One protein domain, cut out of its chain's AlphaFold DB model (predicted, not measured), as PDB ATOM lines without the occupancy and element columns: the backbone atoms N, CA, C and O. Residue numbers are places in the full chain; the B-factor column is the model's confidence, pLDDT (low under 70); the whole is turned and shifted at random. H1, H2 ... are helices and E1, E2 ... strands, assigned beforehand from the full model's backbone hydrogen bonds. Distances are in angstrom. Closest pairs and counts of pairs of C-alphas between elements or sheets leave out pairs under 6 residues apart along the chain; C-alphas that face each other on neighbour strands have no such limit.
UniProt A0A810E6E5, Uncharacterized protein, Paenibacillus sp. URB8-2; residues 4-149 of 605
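Overview. This is residues 4 to 149 of the 605 residues of an uncharacterized protein of Paenibacillus sp. URB8-2 (UniProt A0A810E6E5). Little regular structure forms three small lobes, each with two crossed helices. E1 H1 H2 E2 lie between E3 H3 H4 E4 and H5 H6, with E1 E2 and E3 E4 antiparallel pairs. The printed part has 146 residues, only 56 in its six named helices and four named strands, mixed in class; it is compact, with radius of gyration of the C-alphas 16.8 A and spans 48 by 36 by 28 A.

Arrangement. Between E1, residues 4 to 6, and E2, 44 to 47, N 5 and O 45 are within hydrogen-bond range, 2.8 A. H1, residues 13 to 19, touches H2, 24 to 30, about perpendicular at 75 degrees, closest at C-alphas 17 and 24, 5.4 A. Every helix has each O i to N i+4 pair within range.

Along the chain. E3 is residues 53 to 55, H3 62 to 69, H4 73 to 79, E4 93 to 95, H5 111 to 117, H6 128 to 134. C-alpha 4 is at (138.481, 127.710, 154.130), C-alpha 134 at (144.228, 113.162, 156.159).

Size, cuts and confidence. The printed part has no cut and no pLDDT under 70.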
ATOM      1  N   PHE A   4     137.711 126.517 153.797       96.38
ATOM      2  CA  PHE A   4     138.481 127.710 154.130       96.38
ATOM      3  C   PHE A   4     138.110 128.910 153.267       96.38
ATOM      4  O   PHE A   4     138.302 128.916 152.047       96.38
ATOM      5  N   TYR A   5     137.632 129.955 153.931       96.56
ATOM      6  CA  TYR A   5     137.416 131.272 153.359       96.56
ATOM      7  C   TYR A   5     138.688 132.116 153.482       96.56
ATOM      8  O   TYR A   5     139.285 132.179 154.553       96.56
ATOM      9  N   THR A   6     139.098 132.786 152.403       96.19
ATOM     10  CA  THR A   6     140.244 133.710 152.435       96.19
ATOM     11  C   THR A   6     139.745 135.133 152.636       96.19
ATOM     12  O   THR A   6     139.022 135.655 151.786       96.19
ATOM     13  N   VAL A   7     140.144 135.746 153.749       97.12
ATOM     14  CA  VAL A   7     139.745 137.094 154.160       97.12
ATOM     15  C   VAL A   7     140.158 138.119 153.109       97.12
ATOM     16  O   VAL A   7     141.297 138.134 152.635       97.12
ATOM     17  N   ARG A   8     139.227 138.999 152.753       95.00
ATOM     18  CA  ARG A   8     139.400 140.068 151.772       95.00
ATOM     19  C   ARG A   8     139.528 141.428 152.459       95.00
ATOM     20  O   ARG A   8     139.070 141.600 153.588       95.00
ATOM     21  N   PRO A   9     140.117 142.429 151.784       96.06
ATOM     22  CA  PRO A   9     140.065 143.808 152.258       96.06
ATOM     23  C   PRO A   9     138.621 144.245 152.553       96.06
ATOM     24  O   PRO A   9     137.745 144.100 151.703       96.06
ATOM     25  N   GLY A  10     138.388 144.769 153.758       93.06
ATOM     26  CA  GLY A  10     137.070 145.218 154.221       93.06
ATOM     27  C   GLY A  10     136.202 144.142 154.886       93.06
ATOM     28  O   GLY A  10     135.134 144.475 155.399       93.06
ATOM     29  N   ASP A  11     136.635 142.878 154.923       97.12
ATOM     30  CA  ASP A  11     135.919 141.853 155.678       97.12
ATOM     31  C   ASP A  11     136.001 142.094 157.193       97.12
ATOM     32  O   ASP A  11     137.004 142.552 157.740       97.12
ATOM     33  N   SER A  12     134.933 141.695 157.877       97.25
ATOM     34  CA  SER A  12     134.877 141.536 159.328       97.25
ATOM     35  C   SER A  12     134.270 140.175 159.659       97.25
ATOM     36  O   SER A  12     133.564 139.585 158.836       97.25
ATOM     37  N   VAL A  13     134.501 139.683 160.878       97.44
ATOM     38  CA  VAL A  13     133.931 138.406 161.335       97.44
ATOM     39  C   VAL A  13     132.402 138.414 161.217       97.44
ATOM     40  O   VAL A  13     131.821 137.448 160.730       97.44
ATOM     41  N   SER A  14     131.743 139.521 161.576       97.00
ATOM     42  CA  SER A  14     130.286 139.657 161.470       97.00
ATOM     43  C   SER A  14     129.790 139.677 160.024       97.00
ATOM     44  O   SER A  14     128.782 139.041 159.722       97.00
ATOM     45  N   ALA A  15     130.502 140.346 159.111       96.00
ATOM     46  CA  ALA A  15     130.142 140.364 157.694       96.00
ATOM     47  C   ALA A  15     130.282 138.977 157.045       96.00
ATOM     48  O   ALA A  15     129.407 138.573 156.279       96.00
ATOM     49  N   ILE A  16     131.343 138.231 157.378       96.50
ATOM     50  CA  ILE A  16     131.540 136.858 156.891       96.50
ATOM     51  C   ILE A  16     130.473 135.929 157.478       96.50
ATOM     52  O   ILE A  16     129.856 135.171 156.735       96.50
ATOM     53  N   ALA A  17     130.210 136.008 158.784       95.69
ATOM     54  CA  ALA A  17     129.200 135.183 159.442       95.69
ATOM     55  C   ALA A  17     127.799 135.411 158.844       95.69
ATOM     56  O   ALA A  17     127.129 134.458 158.448       95.69
ATOM     57  N   LYS A  18     127.410 136.679 158.653       94.06
ATOM     58  CA  LYS A  18     126.155 137.055 157.985       94.06
ATOM     59  C   LYS A  18     126.077 136.511 156.558       94.06
ATOM     60  O   LYS A  18     125.041 136.017 156.131       94.06
ATOM     61  N   ARG A  19     127.179 136.558 155.806       93.56
ATOM     62  CA  ARG A  19     127.227 136.038 154.432       93.56
ATOM     63  C   ARG A  19     126.862 134.555 154.351       93.56
ATOM     64  O   ARG A  19     126.271 134.157 153.351       93.56
ATOM     65  N   TRP A  20     127.140 133.772 155.392       93.12
ATOM     66  CA  TRP A  20     126.874 132.329 155.447       93.12
ATOM     67  C   TRP A  20     125.679 131.936 156.332       93.12
ATOM     68  O   TRP A  20     125.417 130.748 156.469       93.12
ATOM     69  N   GLU A  21     124.926 132.905 156.872       92.88
ATOM     70  CA  GLU A  21     123.908 132.687 157.924       92.88
ATOM     71  C   GLU A  21     124.430 131.825 159.083       92.88
ATOM     72  O   GLU A  21     123.794 130.856 159.473       92.88
ATOM     73  N   ILE A  22     125.610 132.128 159.622       94.19
ATOM     74  CA  ILE A  22     126.132 131.425 160.805       94.19
ATOM     75  C   ILE A  22     126.255 132.380 161.994       94.19
ATOM     76  O   ILE A  22     126.465 133.581 161.794       94.19
ATOM     77  N   PRO A  23     126.189 131.883 163.244       94.88
ATOM     78  CA  PRO A  23     126.472 132.706 164.410       94.88
ATOM     79  C   PRO A  23     127.900 133.255 164.361       94.88
ATOM     80  O   PRO A  23     128.856 132.534 164.064       94.88
ATOM     81  N   VAL A  24     128.068 134.530 164.717       96.25
ATOM     82  CA  VAL A  24     129.396 135.165 164.818       96.25
ATOM     83  C   VAL A  24     130.280 134.402 165.804       96.25
ATOM     84  O   VAL A  24     131.449 134.146 165.525       96.25
ATOM     85  N   THR A  25     129.701 133.984 166.932       95.06
ATOM     86  CA  THR A  25     130.354 133.154 167.951       95.06
ATOM     87  C   THR A  25     130.859 131.834 167.382       95.06
ATOM     88  O   THR A  25     131.945 131.405 167.761       95.06
ATOM     89  N   ALA A  26     130.140 131.235 166.430       95.12
ATOM     90  CA  ALA A  26     130.551 129.982 165.819       95.12
ATOM     91  C   ALA A  26     131.743 130.140 164.877       95.12
ATOM     92  O   ALA A  26     132.672 129.332 164.909       95.12
ATOM     93  N   LEU A  27     131.771 131.218 164.088       96.75
ATOM     94  CA  LEU A  27     132.928 131.531 163.248       96.75
ATOM     95  C   LEU A  27     134.173 131.856 164.090       96.75
ATOM     96  O   LEU A  27     135.275 131.426 163.749       96.75
ATOM     97  N   ILE A  28     134.000 132.584 165.199       96.62
ATOM     98  CA  ILE A  28     135.075 132.869 166.163       96.62
ATOM     99  C   ILE A  28     135.605 131.569 166.760       96.62
ATOM    100  O   ILE A  28     136.816 131.337 166.731       96.62
ATOM    101  N   ALA A  29     134.702 130.728 167.270       94.19
ATOM    102  CA  ALA A  29     135.037 129.475 167.926       94.19
ATOM    103  C   ALA A  29     135.791 128.541 166.973       94.19
ATOM    104  O   ALA A  29     136.895 128.116 167.287       94.19
ATOM    105  N   ALA A  30     135.283 128.326 165.756       94.25
ATOM    106  CA  ALA A  30     135.901 127.451 164.752       94.25
ATOM    107  C   ALA A  30     137.350 127.812 164.376       94.25
ATOM    108  O   ALA A  30     138.083 126.967 163.864       94.25
ATOM    109  N   ASN A  31     137.762 129.055 164.629       96.38
ATOM    110  CA  ASN A  31     139.083 129.583 164.293       96.38
ATOM    111  C   ASN A  31     139.924 129.973 165.515       96.38
ATOM    112  O   ASN A  31     141.010 130.529 165.341       96.38
ATOM    113  N   ASN A  32     139.413 129.752 166.733       94.12
ATOM    114  CA  ASN A  32     140.027 130.194 167.987       94.12
ATOM    115  C   ASN A  32     140.521 131.649 167.938       94.12
ATOM    116  O   ASN A  32     141.638 131.955 168.369       94.12
ATOM    117  N   LEU A  33     139.707 132.553 167.378       95.38
ATOM    118  CA  LEU A  33     140.101 133.953 167.231       95.38
ATOM    119  C   LEU A  33     140.196 134.615 168.616       95.38
ATOM    120  O   LEU A  33     139.203 134.628 169.349       95.38
ATOM    121  N   PRO A  34     141.351 135.190 168.990       93.50
ATOM    122  CA  PRO A  34     141.479 135.902 170.253       93.50
ATOM    123  C   PRO A  34     140.740 137.240 170.185       93.50
ATOM    124  O   PRO A  34     140.733 137.899 169.145       93.50
ATOM    125  N   SER A  35     140.164 137.675 171.309       93.12
ATOM    126  CA  SER A  35     139.638 139.040 171.448       93.12
ATOM    127  C   SER A  35     140.749 140.059 171.134       93.12
ATOM    128  O   SER A  35     141.872 139.869 171.612       93.12
ATOM    129  N   PRO A  36     140.494 141.114 170.331       95.06
ATOM    130  CA  PRO A  36     139.187 141.627 169.891       95.06
ATOM    131  C   PRO A  36     138.691 141.093 168.526       95.06
ATOM    132  O   PRO A  36     137.991 141.794 167.803       95.06
ATOM    133  N   TYR A  37     139.035 139.851 168.171       95.75
ATOM    134  CA  TYR A  37     138.566 139.118 166.982       95.75
ATOM    135  C   TYR A  37     138.970 139.756 165.646       95.75
ATOM    136  O   TYR A  37     138.232 139.711 164.660       95.75
ATOM    137  N   ILE A  38     140.161 140.357 165.614       95.38
ATOM    138  CA  ILE A  38     140.718 140.981 164.409       95.38
ATOM    139  C   ILE A  38     141.104 139.896 163.398       95.38
ATOM    140  O   ILE A  38     141.735 138.898 163.750       95.38
ATOM    141  N   ILE A  39     140.752 140.133 162.134       97.38
ATOM    142  CA  ILE A  39     141.128 139.312 160.980       97.38
ATOM    143  C   ILE A  39     141.888 140.164 159.963       97.38
ATOM    144  O   ILE A  39     141.657 141.371 159.866       97.38
ATOM    145  N   TYR A  40     142.780 139.540 159.197       96.31
ATOM    146  CA  TYR A  40     143.645 140.239 158.242       96.31
ATOM    147  C   TYR A  40     143.419 139.753 156.809       96.31
ATOM    148  O   TYR A  40     143.238 138.550 156.608       96.31
ATOM    149  N   PRO A  41     143.474 140.635 155.791       96.81
ATOM    150  CA  PRO A  41     143.429 140.213 154.394       96.81
ATOM    151  C   PRO A  41     144.460 139.117 154.088       96.81
ATOM    152  O   PRO A  41     145.616 139.210 154.494       96.81
ATOM    153  N   GLY A  42     144.029 138.072 153.382       94.25
ATOM    154  CA  GLY A  42     144.832 136.884 153.080       94.25
ATOM    155  C   GLY A  42     144.792 135.786 154.150       94.25
ATOM    156  O   GLY A  42     145.149 134.648 153.851       94.25
ATOM    157  N   GLN A  43     144.310 136.066 155.366       96.44
ATOM    158  CA  GLN A  43     144.105 135.038 156.390       96.44
ATOM    159  C   GLN A  43     143.047 134.029 155.932       96.44
ATOM    160  O   GLN A  43     141.998 134.412 155.416       96.44
ATOM    161  N   GLN A  44     143.287 132.736 156.156       97.00
ATOM    162  CA  GLN A  44     142.286 131.701 155.903       97.00
ATOM    163  C   GLN A  44     141.545 131.320 157.184       97.00
ATOM    164  O   GLN A  44     142.161 130.946 158.187       97.00
ATOM    165  N   LEU A  45     140.217 131.402 157.121       97.31
ATOM    166  CA  LEU A  45     139.295 131.040 158.190       97.31
ATOM    167  C   LEU A  45     138.549 129.764 157.813       97.31
ATOM    168  O   LEU A  45     137.992 129.676 156.720       97.31
ATOM    169  N   SER A  46     138.502 128.805 158.728       96.44
ATOM    170  CA  SER A  46     137.564 127.692 158.667       96.44
ATOM    171  C   SER A  46     136.145 128.213 158.871       96.44
ATOM    172  O   SER A  46     135.874 128.919 159.843       96.44
ATOM    173  N   VAL A  47     135.242 127.905 157.948       94.81
ATOM    174  CA  VAL A  47     133.839 128.320 158.041       94.81
ATOM    175  C   VAL A  47     132.994 127.090 158.381       94.81
ATOM    176  O   VAL A  47     132.987 126.142 157.587       94.81
ATOM    177  N   PRO A  48     132.300 127.074 159.540       90.50
ATOM    178  CA  PRO A  48     131.326 126.036 159.884       90.50
ATOM    179  C   PRO A  48     130.230 125.862 158.829       90.50
ATOM    180  O   PRO A  48     130.088 126.695 157.932       90.50
ATOM    181  N   SER A  49     129.411 124.811 158.961       82.50
ATOM    182  CA  SER A  49     128.226 124.682 158.105       82.50
ATOM    183  C   SER A  49     127.334 125.904 158.253       82.50
ATOM    184  O   SER A  49     126.972 126.293 159.363       82.50
ATOM    185  N   GLY A  50     126.984 126.478 157.115       86.06
ATOM    186  CA  GLY A  50     125.998 127.532 156.987       86.06
ATOM    187  C   GLY A  50     125.110 127.229 155.794       86.06
ATOM    188  O   GLY A  50     125.131 126.125 155.247       86.06
ATOM    189  N   VAL A  51     124.363 128.224 155.337       88.88
ATOM    190  CA  VAL A  51     123.505 128.032 154.169       88.88
ATOM    191  C   VAL A  51     124.311 128.258 152.897       88.88
ATOM    192  O   VAL A  51     124.647 129.389 152.535       88.88
ATOM    193  N   THR A  52     124.637 127.157 152.222       90.00
ATOM    194  CA  THR A  52     125.487 127.145 151.024       90.00
ATOM    195  C   THR A  52     124.695 127.082 149.726       90.00
ATOM    196  O   THR A  52     125.284 126.881 148.675       90.00
ATOM    197  N   THR A  53     123.372 127.182 149.757       90.38
ATOM    198  CA  THR A  53     122.543 127.179 148.545       90.38
ATOM    199  C   THR A  53     121.986 128.558 148.263       90.38
ATOM    200  O   THR A  53     121.608 129.285 149.178       90.38
ATOM    201  N   VAL A  54     121.931 128.912 146.983       92.44
ATOM    202  CA  VAL A  54     121.419 130.194 146.510       92.44
ATOM    203  C   VAL A  54     120.514 129.977 145.309       92.44
ATOM    204  O   VAL A  54     120.907 129.324 144.345       92.44
ATOM    205  N   GLN A  55     119.322 130.559 145.351       93.62
ATOM    206  CA  GLN A  55     118.423 130.683 144.218       93.62
ATOM    207  C   GLN A  55     118.907 131.806 143.298       93.62
ATOM    208  O   GLN A  55     119.050 132.965 143.712       93.62
ATOM    209  N   VAL A  56     119.171 131.438 142.048       95.06
ATOM    210  CA  VAL A  56     119.588 132.344 140.982       95.06
ATOM    211  C   VAL A  56     118.445 133.298 140.654       95.06
ATOM    212  O   VAL A  56     117.315 132.885 140.403       95.06
ATOM    213  N   LYS A  57     118.745 134.592 140.644       95.12
ATOM    214  CA  LYS A  57     117.823 135.671 140.290       95.12
ATOM    215  C   LYS A  57     118.197 136.276 138.940       95.12
ATOM    216  O   LYS A  57     119.288 136.067 138.414       95.12
ATOM    217  N   SER A  58     117.281 137.064 138.382       95.12
ATOM    218  CA  SER A  58     117.543 137.828 137.159       95.12
ATOM    219  C   SER A  58     118.790 138.712 137.316       95.12
ATOM    220  O   SER A  58     118.927 139.419 138.315       95.12
ATOM    221  N   GLY A  59     119.697 138.658 136.336       93.00
ATOM    222  CA  GLY A  59     120.969 139.392 136.340       93.00
ATOM    223  C   GLY A  59     122.135 138.683 137.041       93.00
ATOM    224  O   GLY A  59     123.258 139.190 137.015       93.00
ATOM    225  N   ASP A  60     121.911 137.512 137.639       96.44
ATOM    226  CA  ASP A  60     123.000 136.717 138.196       96.44
ATOM    227  C   ASP A  60     123.890 136.110 137.110       96.44
ATOM    228  O   ASP A  60     123.456 135.702 136.035       96.44
ATOM    229  N   SER A  61     125.168 135.993 137.449       95.69
ATOM    230  CA  SER A  61     126.170 135.235 136.713       95.69
ATOM    231  C   SER A  61     127.066 134.525 137.723       95.69
ATOM    232  O   SER A  61     127.152 134.934 138.883       95.69
ATOM    233  N   ILE A  62     127.802 133.501 137.289       95.88
ATOM    234  CA  ILE A  62     128.801 132.869 138.161       95.88
ATOM    235  C   ILE A  62     129.825 133.898 138.662       95.88
ATOM    236  O   ILE A  62     130.232 133.838 139.819       95.88
ATOM    237  N   TYR A  63     130.196 134.875 137.830       95.12
ATOM    238  CA  TYR A  63     131.108 135.952 138.211       95.12
ATOM    239  C   TYR A  63     130.530 136.832 139.329       95.12
ATOM    240  O   TYR A  63     131.181 137.021 140.357       95.12
ATOM    241  N   SER A  64     129.303 137.342 139.164       95.81
ATOM    242  CA  SER A  64     128.686 138.224 140.162       95.81
ATOM    243  C   SER A  64     128.411 137.495 141.479       95.81
ATOM    244  O   SER A  64     128.641 138.061 142.549       95.81
ATOM    245  N   LEU A  65     128.022 136.217 141.423       95.19
ATOM    246  CA  LEU A  65     127.854 135.375 142.610       95.19
ATOM    247  C   LEU A  65     129.196 135.086 143.302       95.19
ATOM    248  O   LEU A  65     129.310 135.269 144.512       95.19
ATOM    249  N   ALA A  66     130.239 134.713 142.557       94.94
ATOM    250  CA  ALA A  66     131.586 134.509 143.096       94.94
ATOM    251  C   ALA A  66     132.129 135.772 143.786       94.94
ATOM    252  O   ALA A  66     132.711 135.704 144.875       94.94
ATOM    253  N   GLN A  67     131.896 136.943 143.188       94.12
ATOM    254  CA  GLN A  67     132.278 138.225 143.768       94.12
ATOM    255  C   GLN A  67     131.519 138.503 145.072       94.12
ATOM    256  O   GLN A  67     132.162 138.821 146.074       94.12
ATOM    257  N   ALA A  68     130.191 138.340 145.071       92.62
ATOM    258  CA  ALA A  68     129.326 138.612 146.219       92.62
ATOM    259  C   ALA A  68     129.598 137.680 147.411       92.62
ATOM    260  O   ALA A  68     129.677 138.136 148.554       92.62
ATOM    261  N   TYR A  69     129.778 136.382 147.153       92.81
ATOM    262  CA  TYR A  69     130.025 135.380 148.200       92.81
ATOM    263  C   TYR A  69     131.489 135.263 148.604       92.81
ATOM    264  O   TYR A  69     131.848 134.681 149.626       92.81
ATOM    265  N   GLY A  70     132.358 135.867 147.817       90.56
ATOM    266  CA  GLY A  70     133.748 135.953 148.150       90.56
ATOM    267  C   GLY A  70     134.555 134.692 147.840       90.56
ATOM    268  O   GLY A  70     135.620 134.503 148.425       90.56
ATOM    269  N   VAL A  71     134.106 133.874 146.889       92.62
ATOM    270  CA  VAL A  71     134.701 132.567 146.576       92.62
ATOM    271  C   VAL A  71     135.182 132.486 145.126       92.62
ATOM    272  O   VAL A  71     134.679 133.227 144.283       92.62
ATOM    273  N   PRO A  72     136.172 131.636 144.799       93.50
ATOM    274  CA  PRO A  72     136.628 131.487 143.422       93.50
ATOM    275  C   PRO A  72     135.535 130.917 142.507       93.50
ATOM    276  O   PRO A  72     134.824 129.989 142.882       93.50
ATOM    277  N   ILE A  73     135.461 131.414 141.268       94.94
ATOM    278  CA  ILE A  73     134.511 130.946 140.238       94.94
ATOM    279  C   ILE A  73     134.595 129.427 140.033       94.94
ATOM    280  O   ILE A  73     133.569 128.753 139.968       94.94
ATOM    281  N   ALA A  74     135.817 128.887 139.989       93.62
ATOM    282  CA  ALA A  74     136.059 127.459 139.801       93.62
ATOM    283  C   ALA A  74     135.385 126.596 140.880       93.62
ATOM    284  O   ALA A  74     134.852 125.539 140.560       93.62
ATOM    285  N   VAL A  75     135.327 127.077 142.128       93.81
ATOM    286  CA  VAL A  75     134.693 126.359 143.245       93.81
ATOM    287  C   VAL A  75     133.185 126.231 143.028       93.81
ATOM    288  O   VAL A  75     132.620 125.167 143.267       93.81
ATOM    289  N   ILE A  76     132.530 127.287 142.533       95.19
ATOM    290  CA  ILE A  76     131.092 127.250 142.218       95.19
ATOM    291  C   ILE A  76     130.835 126.320 141.029       95.19
ATOM    292  O   ILE A  76     129.917 125.502 141.073       95.19
ATOM    293  N   ILE A  77     131.649 126.421 139.975       95.25
ATOM    294  CA  ILE A  77     131.526 125.573 138.780       95.25
ATOM    295  C   ILE A  77     131.644 124.095 139.158       95.25
ATOM    296  O   ILE A  77     130.786 123.298 138.778       95.25
ATOM    297  N   GLU A  78     132.666 123.739 139.936       93.62
ATOM    298  CA  GLU A  78     132.929 122.365 140.362       93.62
ATOM    299  C   GLU A  78     131.822 121.829 141.280       93.62
ATOM    300  O   GLU A  78     131.285 120.749 141.029       93.62
ATOM    301  N   ALA A  79     131.406 122.607 142.288       91.94
ATOM    302  CA  ALA A  79     130.360 122.207 143.233       91.94
ATOM    303  C   ALA A  79     129.010 121.915 142.556       91.94
ATOM    304  O   ALA A  79     128.255 121.063 143.023       91.94
ATOM    305  N   ASN A  80     128.727 122.594 141.441       93.69
ATOM    306  CA  ASN A  80     127.490 122.444 140.674       93.69
ATOM    307  C   ASN A  80     127.649 121.612 139.398       93.69
ATOM    308  O   ASN A  80     126.676 121.442 138.668       93.69
ATOM    309  N   ARG A  81     128.854 121.092 139.118       95.00
ATOM    310  CA  ARG A  81     129.173 120.319 137.904       95.00
ATOM    311  C   ARG A  81     128.765 121.040 136.611       95.00
ATOM    312  O   ARG A  81     128.250 120.422 135.678       95.00
ATOM    313  N   LEU A  82     128.969 122.355 136.557       94.50
ATOM    314  CA  LEU A  82     128.604 123.159 135.390       94.50
ATOM    315  C   LEU A  82     129.581 122.897 134.239       94.50
ATOM    316  O   LEU A  82     130.792 122.838 134.437       94.50
ATOM    317  N   SER A  83     129.050 122.780 133.024       93.19
ATOM    318  CA  SER A  83     129.847 122.632 131.799       93.19
ATOM    319  C   SER A  83     129.872 123.942 131.010       93.19
ATOM    320  O   SER A  83     128.895 124.693 131.088       93.19
ATOM    321  N   PRO A  84     130.939 124.232 130.235       92.75
ATOM    322  CA  PRO A  84     130.955 125.368 129.314       92.75
ATOM    323  C   PRO A  84     129.697 125.374 128.428       92.75
ATOM    324  O   PRO A  84     129.329 124.312 127.920       92.75
ATOM    325  N   PRO A  85     129.020 126.522 128.241       92.81
ATOM    326  CA  PRO A  85     129.447 127.892 128.562       92.81
ATOM    327  C   PRO A  85     129.125 128.384 129.995       92.81
ATOM    328  O   PRO A  85     129.124 129.586 130.236       92.81
ATOM    329  N   TYR A  86     128.882 127.481 130.953       93.75
ATOM    330  CA  TYR A  86     128.600 127.772 132.372       93.75
ATOM    331  C   TYR A  86     127.342 128.621 132.607       93.75
ATOM    332  O   TYR A  86     127.280 129.425 133.541       93.75
ATOM    333  N   THR A  87     126.333 128.436 131.754       91.19
ATOM    334  CA  THR A  87     125.036 129.111 131.860       91.19
ATOM    335  C   THR A  87     124.311 128.717 133.143       91.19
ATOM    336  O   THR A  87     124.274 127.542 133.511       91.19
ATOM    337  N   ILE A  88     123.694 129.708 133.783       95.38
ATOM    338  CA  ILE A  88     122.776 129.533 134.909       95.38
ATOM    339  C   ILE A  88     121.415 130.129 134.559       95.38
ATOM    340  O   ILE A  88     121.331 131.053 133.749       95.38
ATOM    341  N   TYR A  89     120.358 129.597 135.162       94.69
ATOM    342  CA  TYR A  89     118.976 129.971 134.861       94.69
ATOM    343  C   TYR A  89     118.294 130.564 136.088       94.69
ATOM    344  O   TYR A  89     118.600 130.181 137.211       94.69
ATOM    345  N   ILE A  90     117.355 131.487 135.873       95.38
ATOM    346  CA  ILE A  90     116.518 132.030 136.950       95.38
ATOM    347  C   ILE A  90     115.835 130.868 137.689       95.38
ATOM    348  O   ILE A  90     115.450 129.878 137.069       95.38
ATOM    349  N   ASP A  91     115.751 130.984 139.013       91.38
ATOM    350  CA  ASP A  91     115.216 129.995 139.956       91.38
ATOM    351  C   ASP A  91     116.029 128.701 140.101       91.38
ATOM    352  O   ASP A  91     115.701 127.844 140.924       91.38
ATOM    353  N   GLN A  92     117.151 128.572 139.388       93.50
ATOM    354  CA  GLN A  92     118.099 127.491 139.626       93.50
ATOM    355  C   GLN A  92     118.677 127.596 141.042       93.50
ATOM    356  O   GLN A  92     119.162 128.650 141.449       93.50
ATOM    357  N   ILE A  93     118.689 126.485 141.780       91.56
ATOM    358  CA  ILE A  93     119.409 126.391 143.052       91.56
ATOM    359  C   ILE A  93     120.867 126.031 142.768       91.56
ATOM    360  O   ILE A  93     121.158 124.964 142.228       91.56
ATOM    361  N   LEU A  94     121.782 126.921 143.144       93.06
ATOM    362  CA  LEU A  94     123.225 126.715 143.065       93.06
ATOM    363  C   LEU A  94     123.819 126.489 144.448       93.06
ATOM    364  O   LEU A  94     123.512 127.203 145.398       93.06
ATOM    365  N   ILE A  95     124.743 125.542 144.536       92.62
ATOM    366  CA  ILE A  95     125.614 125.339 145.689       92.62
ATOM    367  C   ILE A  95     126.785 126.320 145.586       92.62
ATOM    368  O   ILE A  95     127.588 126.257 144.659       92.62
ATOM    369  N   ILE A  96     126.917 127.214 146.550       93.44
ATOM    370  CA  ILE A  96     128.059 128.102 146.729       93.44
ATOM    371  C   ILE A  96     128.777 127.665 148.011       93.44
ATOM    372  O   ILE A  96     128.339 128.014 149.106       93.44
ATOM    373  N   PRO A  97     129.862 126.875 147.915       92.56
ATOM    374  CA  PRO A  97     130.652 126.500 149.083       92.56
ATOM    375  C   PRO A  97     131.232 127.733 149.783       92.56
ATOM    376  O   PRO A  97     131.541 128.708 149.098       92.56
ATOM    377  N   PRO A  98     131.480 127.691 151.105       92.12
ATOM    378  CA  PRO A  98     131.978 128.842 151.850       92.12
ATOM    379  C   PRO A  98     133.437 129.213 151.578       92.12
ATOM    380  O   PRO A  98     133.950 130.199 152.105       92.12
ATOM    381  N   GLY A  99     134.118 128.435 150.742       92.81
ATOM    382  CA  GLY A  99     135.524 128.591 150.436       92.81
ATOM    383  C   GLY A  99     136.080 127.356 149.738       92.81
ATOM    384  O   GLY A  99     135.339 126.599 149.111       92.81
ATOM    385  N   VAL A 100     137.388 127.147 149.858       94.00
ATOM    386  CA  VAL A 100     138.097 126.002 149.264       94.00
ATOM    387  C   VAL A 100     138.272 124.866 150.283       94.00
ATOM    388  O   VAL A 100     138.401 125.138 151.474       94.00
ATOM    389  N   PRO A 101     138.315 123.588 149.867       93.00
ATOM    390  CA  PRO A 101     138.400 122.445 150.787       93.00
ATOM    391  C   PRO A 101     139.821 122.193 151.335       93.00
ATOM    392  O   PRO A 101     140.140 121.077 151.747       93.00
ATOM    393  N   TYR A 102     140.699 123.198 151.297       95.50
ATOM    394  CA  TYR A 102     142.086 123.098 151.742       95.50
ATOM    395  C   TYR A 102     142.592 124.411 152.343       95.50
ATOM    396  O   TYR A 102     142.176 125.505 151.968       95.50
ATOM    397  N   TYR A 103     143.540 124.273 153.258       97.75
ATOM    398  CA  TYR A 103     144.348 125.341 153.819       97.75
ATOM    399  C   TYR A 103     145.670 125.456 153.052       97.75
ATOM    400  O   TYR A 103     146.266 124.440 152.703       97.75
ATOM    401  N   VAL A 104     146.143 126.670 152.801       97.69
ATOM    402  CA  VAL A 104     147.447 126.957 152.197       97.69
ATOM    403  C   VAL A 104     148.421 127.304 153.315       97.69
ATOM    404  O   VAL A 104     148.280 128.340 153.967       97.69
ATOM    405  N   VAL A 105     149.419 126.444 153.516       98.06
ATOM    406  CA  VAL A 105     150.426 126.582 154.576       98.06
ATOM    407  C   VAL A 105     151.156 127.915 154.460       98.06
ATOM    408  O   VAL A 105     151.644 128.276 153.387       98.06
ATOM    409  N   GLN A 106     151.255 128.630 155.575       97.19
ATOM    410  CA  GLN A 106     151.977 129.889 155.697       97.19
ATOM    411  C   GLN A 106     153.350 129.676 156.359       97.19
ATOM    412  O   GLN A 106     153.559 128.686 157.071       97.19
ATOM    413  N   PRO A 107     154.316 130.591 156.153       96.81
ATOM    414  CA  PRO A 107     155.591 130.543 156.863       96.81
ATOM    415  C   PRO A 107     155.401 130.489 158.389       96.81
ATOM    416  O   PRO A 107     154.694 131.316 158.962       96.81
ATOM    417  N   GLY A 108     156.050 129.522 159.048       95.56
ATOM    418  CA  GLY A 108     155.992 129.334 160.504       95.56
ATOM    419  C   GLY A 108     154.865 128.426 161.008       95.56
ATOM    420  O   GLY A 108     154.817 128.132 162.204       95.56
ATOM    421  N   ASP A 109     153.980 127.944 160.133       98.12
ATOM    422  CA  ASP A 109     152.985 126.954 160.535       98.12
ATOM    423  C   ASP A 109     153.630 125.617 160.928       98.12
ATOM    424  O   ASP A 109     154.634 125.170 160.373       98.12
ATOM    425  N   THR A 110     152.982 124.937 161.868       98.25
ATOM    426  CA  THR A 110     153.271 123.550 162.248       98.25
ATOM    427  C   THR A 110     151.961 122.778 162.310       98.25
ATOM    428  O   THR A 110     150.920 123.371 162.605       98.25
ATOM    429  N   LEU A 111     151.979 121.455 162.112       98.31
ATOM    430  CA  LEU A 111     150.757 120.649 162.256       98.31
ATOM    431  C   LEU A 111     150.120 120.808 163.646       98.31
ATOM    432  O   LEU A 111     148.900 120.896 163.756       98.31
ATOM    433  N   TYR A 112     150.929 120.904 164.707       97.56
ATOM    434  CA  TYR A 112     150.436 121.123 166.073       97.56
ATOM    435  C   TYR A 112     149.783 122.502 166.247       97.56
ATOM    436  O   TYR A 112     148.732 122.619 166.882       97.56
ATOM    437  N   GLY A 113     150.381 123.545 165.661       97.69
ATOM    438  CA  GLY A 113     149.821 124.896 165.647       97.69
ATOM    439  C   GLY A 113     148.508 124.969 164.871       97.69
ATOM    440  O   GLY A 113     147.532 125.513 165.382       97.69
ATOM    441  N   LEU A 114     148.450 124.355 163.686       97.75
ATOM    442  CA  LEU A 114     147.241 124.285 162.862       97.75
ATOM    443  C   LEU A 114     146.126 123.485 163.542       97.75
ATOM    444  O   LEU A 114     144.975 123.914 163.516       97.75
ATOM    445  N   ALA A 115     146.458 122.380 164.215       97.25
ATOM    446  CA  ALA A 115     145.488 121.612 164.993       97.25
ATOM    447  C   ALA A 115     144.858 122.450 166.112       97.25
ATOM    448  O   ALA A 115     143.651 122.381 166.330       97.25
ATOM    449  N   GLY A 116     145.664 123.279 166.786       95.19
ATOM    450  CA  GLY A 116     145.166 124.247 167.758       95.19
ATOM    451  C   GLY A 116     144.358 125.380 167.124       95.19
ATOM    452  O   GLY A 116     143.331 125.757 167.668       95.19
ATOM    453  N   ARG A 117     144.784 125.922 165.980       95.81
ATOM    454  CA  ARG A 117     144.115 127.052 165.310       95.81
ATOM    455  C   ARG A 117     142.727 126.681 164.774       95.81
ATOM    456  O   ARG A 117     141.815 127.488 164.868       95.81
ATOM    457  N   TYR A 118     142.571 125.469 164.244       95.62
ATOM    458  CA  TYR A 118     141.363 125.029 163.535       95.62
ATOM    459  C   TYR A 118     140.601 123.906 164.252       95.62
ATOM    460  O   TYR A 118     139.961 123.078 163.605       95.62
ATOM    461  N   ASN A 119     140.698 123.841 165.585       92.75
ATOM    462  CA  ASN A 119     139.959 122.889 166.427       92.75
ATOM    463  C   ASN A 119     140.053 121.420 165.980       92.75
ATOM    464  O   ASN A 119     139.101 120.647 166.084       92.75
ATOM    465  N   VAL A 120     141.234 120.993 165.526       94.88
ATOM    466  CA  VAL A 120     141.524 119.568 165.322       94.88
ATOM    467  C   VAL A 120     141.929 118.975 166.668       94.88
ATOM    468  O   VAL A 120     143.097 118.672 166.928       94.88
ATOM    469  N   THR A 121     140.948 118.884 167.563       91.69
ATOM    470  CA  THR A 121     141.123 118.417 168.937       91.69
ATOM    471  C   THR A 121     140.105 117.346 169.301       91.69
ATOM    472  O   THR A 121     138.941 117.464 168.936       91.69
ATOM    473  N   THR A 122     140.521 116.352 170.082       90.25
ATOM    474  CA  THR A 122     139.628 115.337 170.663       90.25
ATOM    475  C   THR A 122     139.722 115.436 172.176       90.25
ATOM    476  O   THR A 122     140.828 115.369 172.715       90.25
ATOM    477  N   SER A 123     138.593 115.642 172.862       84.81
ATOM    478  CA  SER A 123     138.561 115.887 174.314       84.81
ATOM    479  C   SER A 123     139.522 117.006 174.758       84.81
ATOM    480  O   SER A 123     140.223 116.882 175.758       84.81
ATOM    481  N   GLY A 124     139.607 118.086 173.972       86.06
ATOM    482  CA  GLY A 124     140.484 119.237 174.232       86.06
ATOM    483  C   GLY A 124     141.971 119.027 173.910       86.06
ATOM    484  O   GLY A 124     142.749 119.978 173.955       86.06
ATOM    485  N   VAL A 125     142.391 117.815 173.535       91.12
ATOM    486  CA  VAL A 125     143.784 117.516 173.171       91.12
ATOM    487  C   VAL A 125     143.992 117.735 171.676       91.12
ATOM    488  O   VAL A 125     143.238 117.204 170.865       91.12
ATOM    489  N   ARG A 126     145.037 118.483 171.295       95.50
ATOM    490  CA  ARG A 126     145.397 118.731 169.887       95.50
ATOM    491  C   ARG A 126     145.847 117.451 169.189       95.50
ATOM    492  O   ARG A 126     146.670 116.712 169.723       95.50
ATOM    493  N   ARG A 127     145.341 117.229 167.975       95.56
ATOM    494  CA  ARG A 127     145.557 116.015 167.176       95.56
ATOM    495  C   ARG A 127     146.221 116.321 165.826       95.56
ATOM    496  O   ARG A 127     145.584 116.189 164.777       95.56
ATOM    497  N   PRO A 128     147.505 116.743 165.813       97.25
ATOM    498  CA  PRO A 128     148.240 116.978 164.563       97.25
ATOM    499  C   PRO A 128     148.358 115.714 163.703       97.25
ATOM    500  O   PRO A 128     148.410 115.797 162.476       97.25
ATOM    501  N   ASP A 129     148.324 114.541 164.338       96.19
ATOM    502  CA  ASP A 129     148.322 113.238 163.684       96.19
ATOM    503  C   ASP A 129     147.139 113.066 162.722       96.19
ATOM    504  O   ASP A 129     147.313 112.466 161.664       96.19
ATOM    505  N   LEU A 130     145.969 113.641 163.028       95.50
ATOM    506  CA  LEU A 130     144.803 113.590 162.140       95.50
ATOM    507  C   LEU A 130     145.014 114.423 160.873       95.50
ATOM    508  O   LEU A 130     144.653 113.976 159.784       95.50
ATOM    509  N   ILE A 131     145.645 115.600 160.982       97.88
ATOM    510  CA  ILE A 131     146.010 116.410 159.807       97.88
ATOM    511  C   ILE A 131     147.034 115.645 158.965       97.88
ATOM    512  O   ILE A 131     146.881 115.536 157.747       97.88
ATOM    513  N   ARG A 132     148.050 115.057 159.611       97.88
ATOM    514  CA  ARG A 132     149.071 114.252 158.934       97.88
ATOM    515  C   ARG A 132     148.453 113.094 158.146       97.88
ATOM    516  O   ARG A 132     148.774 112.906 156.973       97.88
ATOM    517  N   GLN A 133     147.546 112.343 158.773       95.94
ATOM    518  CA  GLN A 133     146.862 111.195 158.170       95.94
ATOM    519  C   GLN A 133     145.938 111.604 157.019       95.94
ATOM    520  O   GLN A 133     146.002 110.993 155.952       95.94
ATOM    521  N   ALA A 134     145.138 112.663 157.194       95.81
ATOM    522  CA  ALA A 134     144.228 113.162 156.159       95.81
ATOM    523  C   ALA A 134     144.964 113.565 154.870       95.81
ATOM    524  O   ALA A 134     144.420 113.424 153.777       95.81
ATOM    525  N   ASN A 135     146.214 114.016 155.001       96.94
ATOM    526  CA  ASN A 135     147.067 114.439 153.890       96.94
ATOM    527  C   ASN A 135     148.096 113.383 153.459       96.94
ATOM    528  O   ASN A 135     148.899 113.653 152.570       96.94
ATOM    529  N   ARG A 136     148.094 112.191 154.076       97.31
ATOM    530  CA  ARG A 136     149.060 111.103 153.815       97.31
ATOM    531  C   ARG A 136     150.525 111.565 153.886       97.31
ATOM    532  O   ARG A 136     151.353 111.141 153.082       97.31
ATOM    533  N   LEU A 137     150.848 112.437 154.840       96.69
ATOM    534  CA  LEU A 137     152.198 112.992 154.963       96.69
ATOM    535  C   LEU A 137     153.163 111.983 155.608       96.69
ATOM    536  O   LEU A 137     152.798 111.323 156.591       96.69
ATOM    537  N   PRO A 138     154.414 111.902 155.120       95.19
ATOM    538  CA  PRO A 138     155.418 110.990 155.665       95.19
ATOM    539  C   PRO A 138     155.963 111.439 157.032       95.19
ATOM    540  O   PRO A 138     156.489 110.620 157.776       95.19
ATOM    541  N   SER A 139     155.840 112.725 157.375       95.31
ATOM    542  CA  SER A 139     156.276 113.306 158.652       95.31
ATOM    543  C   SER A 139     155.416 114.524 159.015       95.31
ATOM    544  O   SER A 139     154.503 114.873 158.266       95.31
ATOM    545  N   ASP A 140     155.714 115.176 160.141       95.31
ATOM    546  CA  ASP A 140     155.050 116.422 160.557       95.31
ATOM    547  C   ASP A 140     155.586 117.677 159.835       95.31
ATOM    548  O   ASP A 140     155.106 118.787 160.084       95.31
ATOM    549  N   LEU A 141     156.581 117.526 158.949       95.44
ATOM    550  CA  LEU A 141     157.145 118.634 158.182       95.44
ATOM    551  C   LEU A 141     156.154 119.120 157.116       95.44
ATOM    552  O   LEU A 141     155.702 118.346 156.271       95.44
ATOM    553  N   ILE A 142     155.881 120.424 157.127       97.56
ATOM    554  CA  ILE A 142     155.063 121.129 156.135       97.56
ATOM    555  C   ILE A 142     155.828 122.341 155.600       97.56
ATOM    556  O   ILE A 142     156.668 122.910 156.296       97.56
ATOM    557  N   ILE A 143     155.555 122.723 154.353       96.75
ATOM    558  CA  ILE A 143     156.257 123.807 153.653       96.75
ATOM    559  C   ILE A 143     155.231 124.844 153.202       96.75
ATOM    560  O   ILE A 143     154.130 124.485 152.786       96.75
ATOM    561  N   ALA A 144     155.591 126.127 153.274       97.44
ATOM    562  CA  ALA A 144     154.732 127.216 152.820       97.44
ATOM    563  C   ALA A 144     154.268 127.013 151.363       97.44
ATOM    564  O   ALA A 144     155.033 126.568 150.510       97.44
ATOM    565  N   GLY A 145     153.001 127.331 151.095       96.25
ATOM    566  CA  GLY A 145     152.336 127.099 149.811       96.25
ATOM    567  C   GLY A 145     151.740 125.698 149.645       96.25
ATOM    568  O   GLY A 145     150.955 125.482 148.726       96.25
ATOM    569  N   MET A 146     152.047 124.748 150.534       97.44
ATOM    570  CA  MET A 146     151.429 123.423 150.509       97.44
ATOM    571  C   MET A 146     149.924 123.509 150.785       97.44
ATOM    572  O   MET A 146     149.494 124.218 151.693       97.44
ATOM    573  N   HIS A 147     149.121 122.756 150.032       97.31
ATOM    574  CA  HIS A 147     147.690 122.612 150.294       97.31
ATOM    575  C   HIS A 147     147.451 121.452 151.266       97.31
ATOM    576  O   HIS A 147     147.835 120.319 150.981       97.31
ATOM    577  N   LEU A 148     146.803 121.732 152.395       97.88
ATOM    578  CA  LEU A 148     146.447 120.751 153.414       97.88
ATOM    579  C   LEU A 148     144.934 120.647 153.574       97.88
ATOM    580  O   LEU A 148     144.239 121.631 153.811       97.88
ATOM    581  N   ILE A 149     144.427 119.423 153.548       97.19
ATOM    582  CA  ILE A 149     143.112 119.078 154.068       97.19
ATOM    583  C   ILE A 149     143.176 119.154 155.593       97.19
ATOM    584  O   ILE A 149     143.919 118.409 156.231       97.19
TER     585      ILE A 149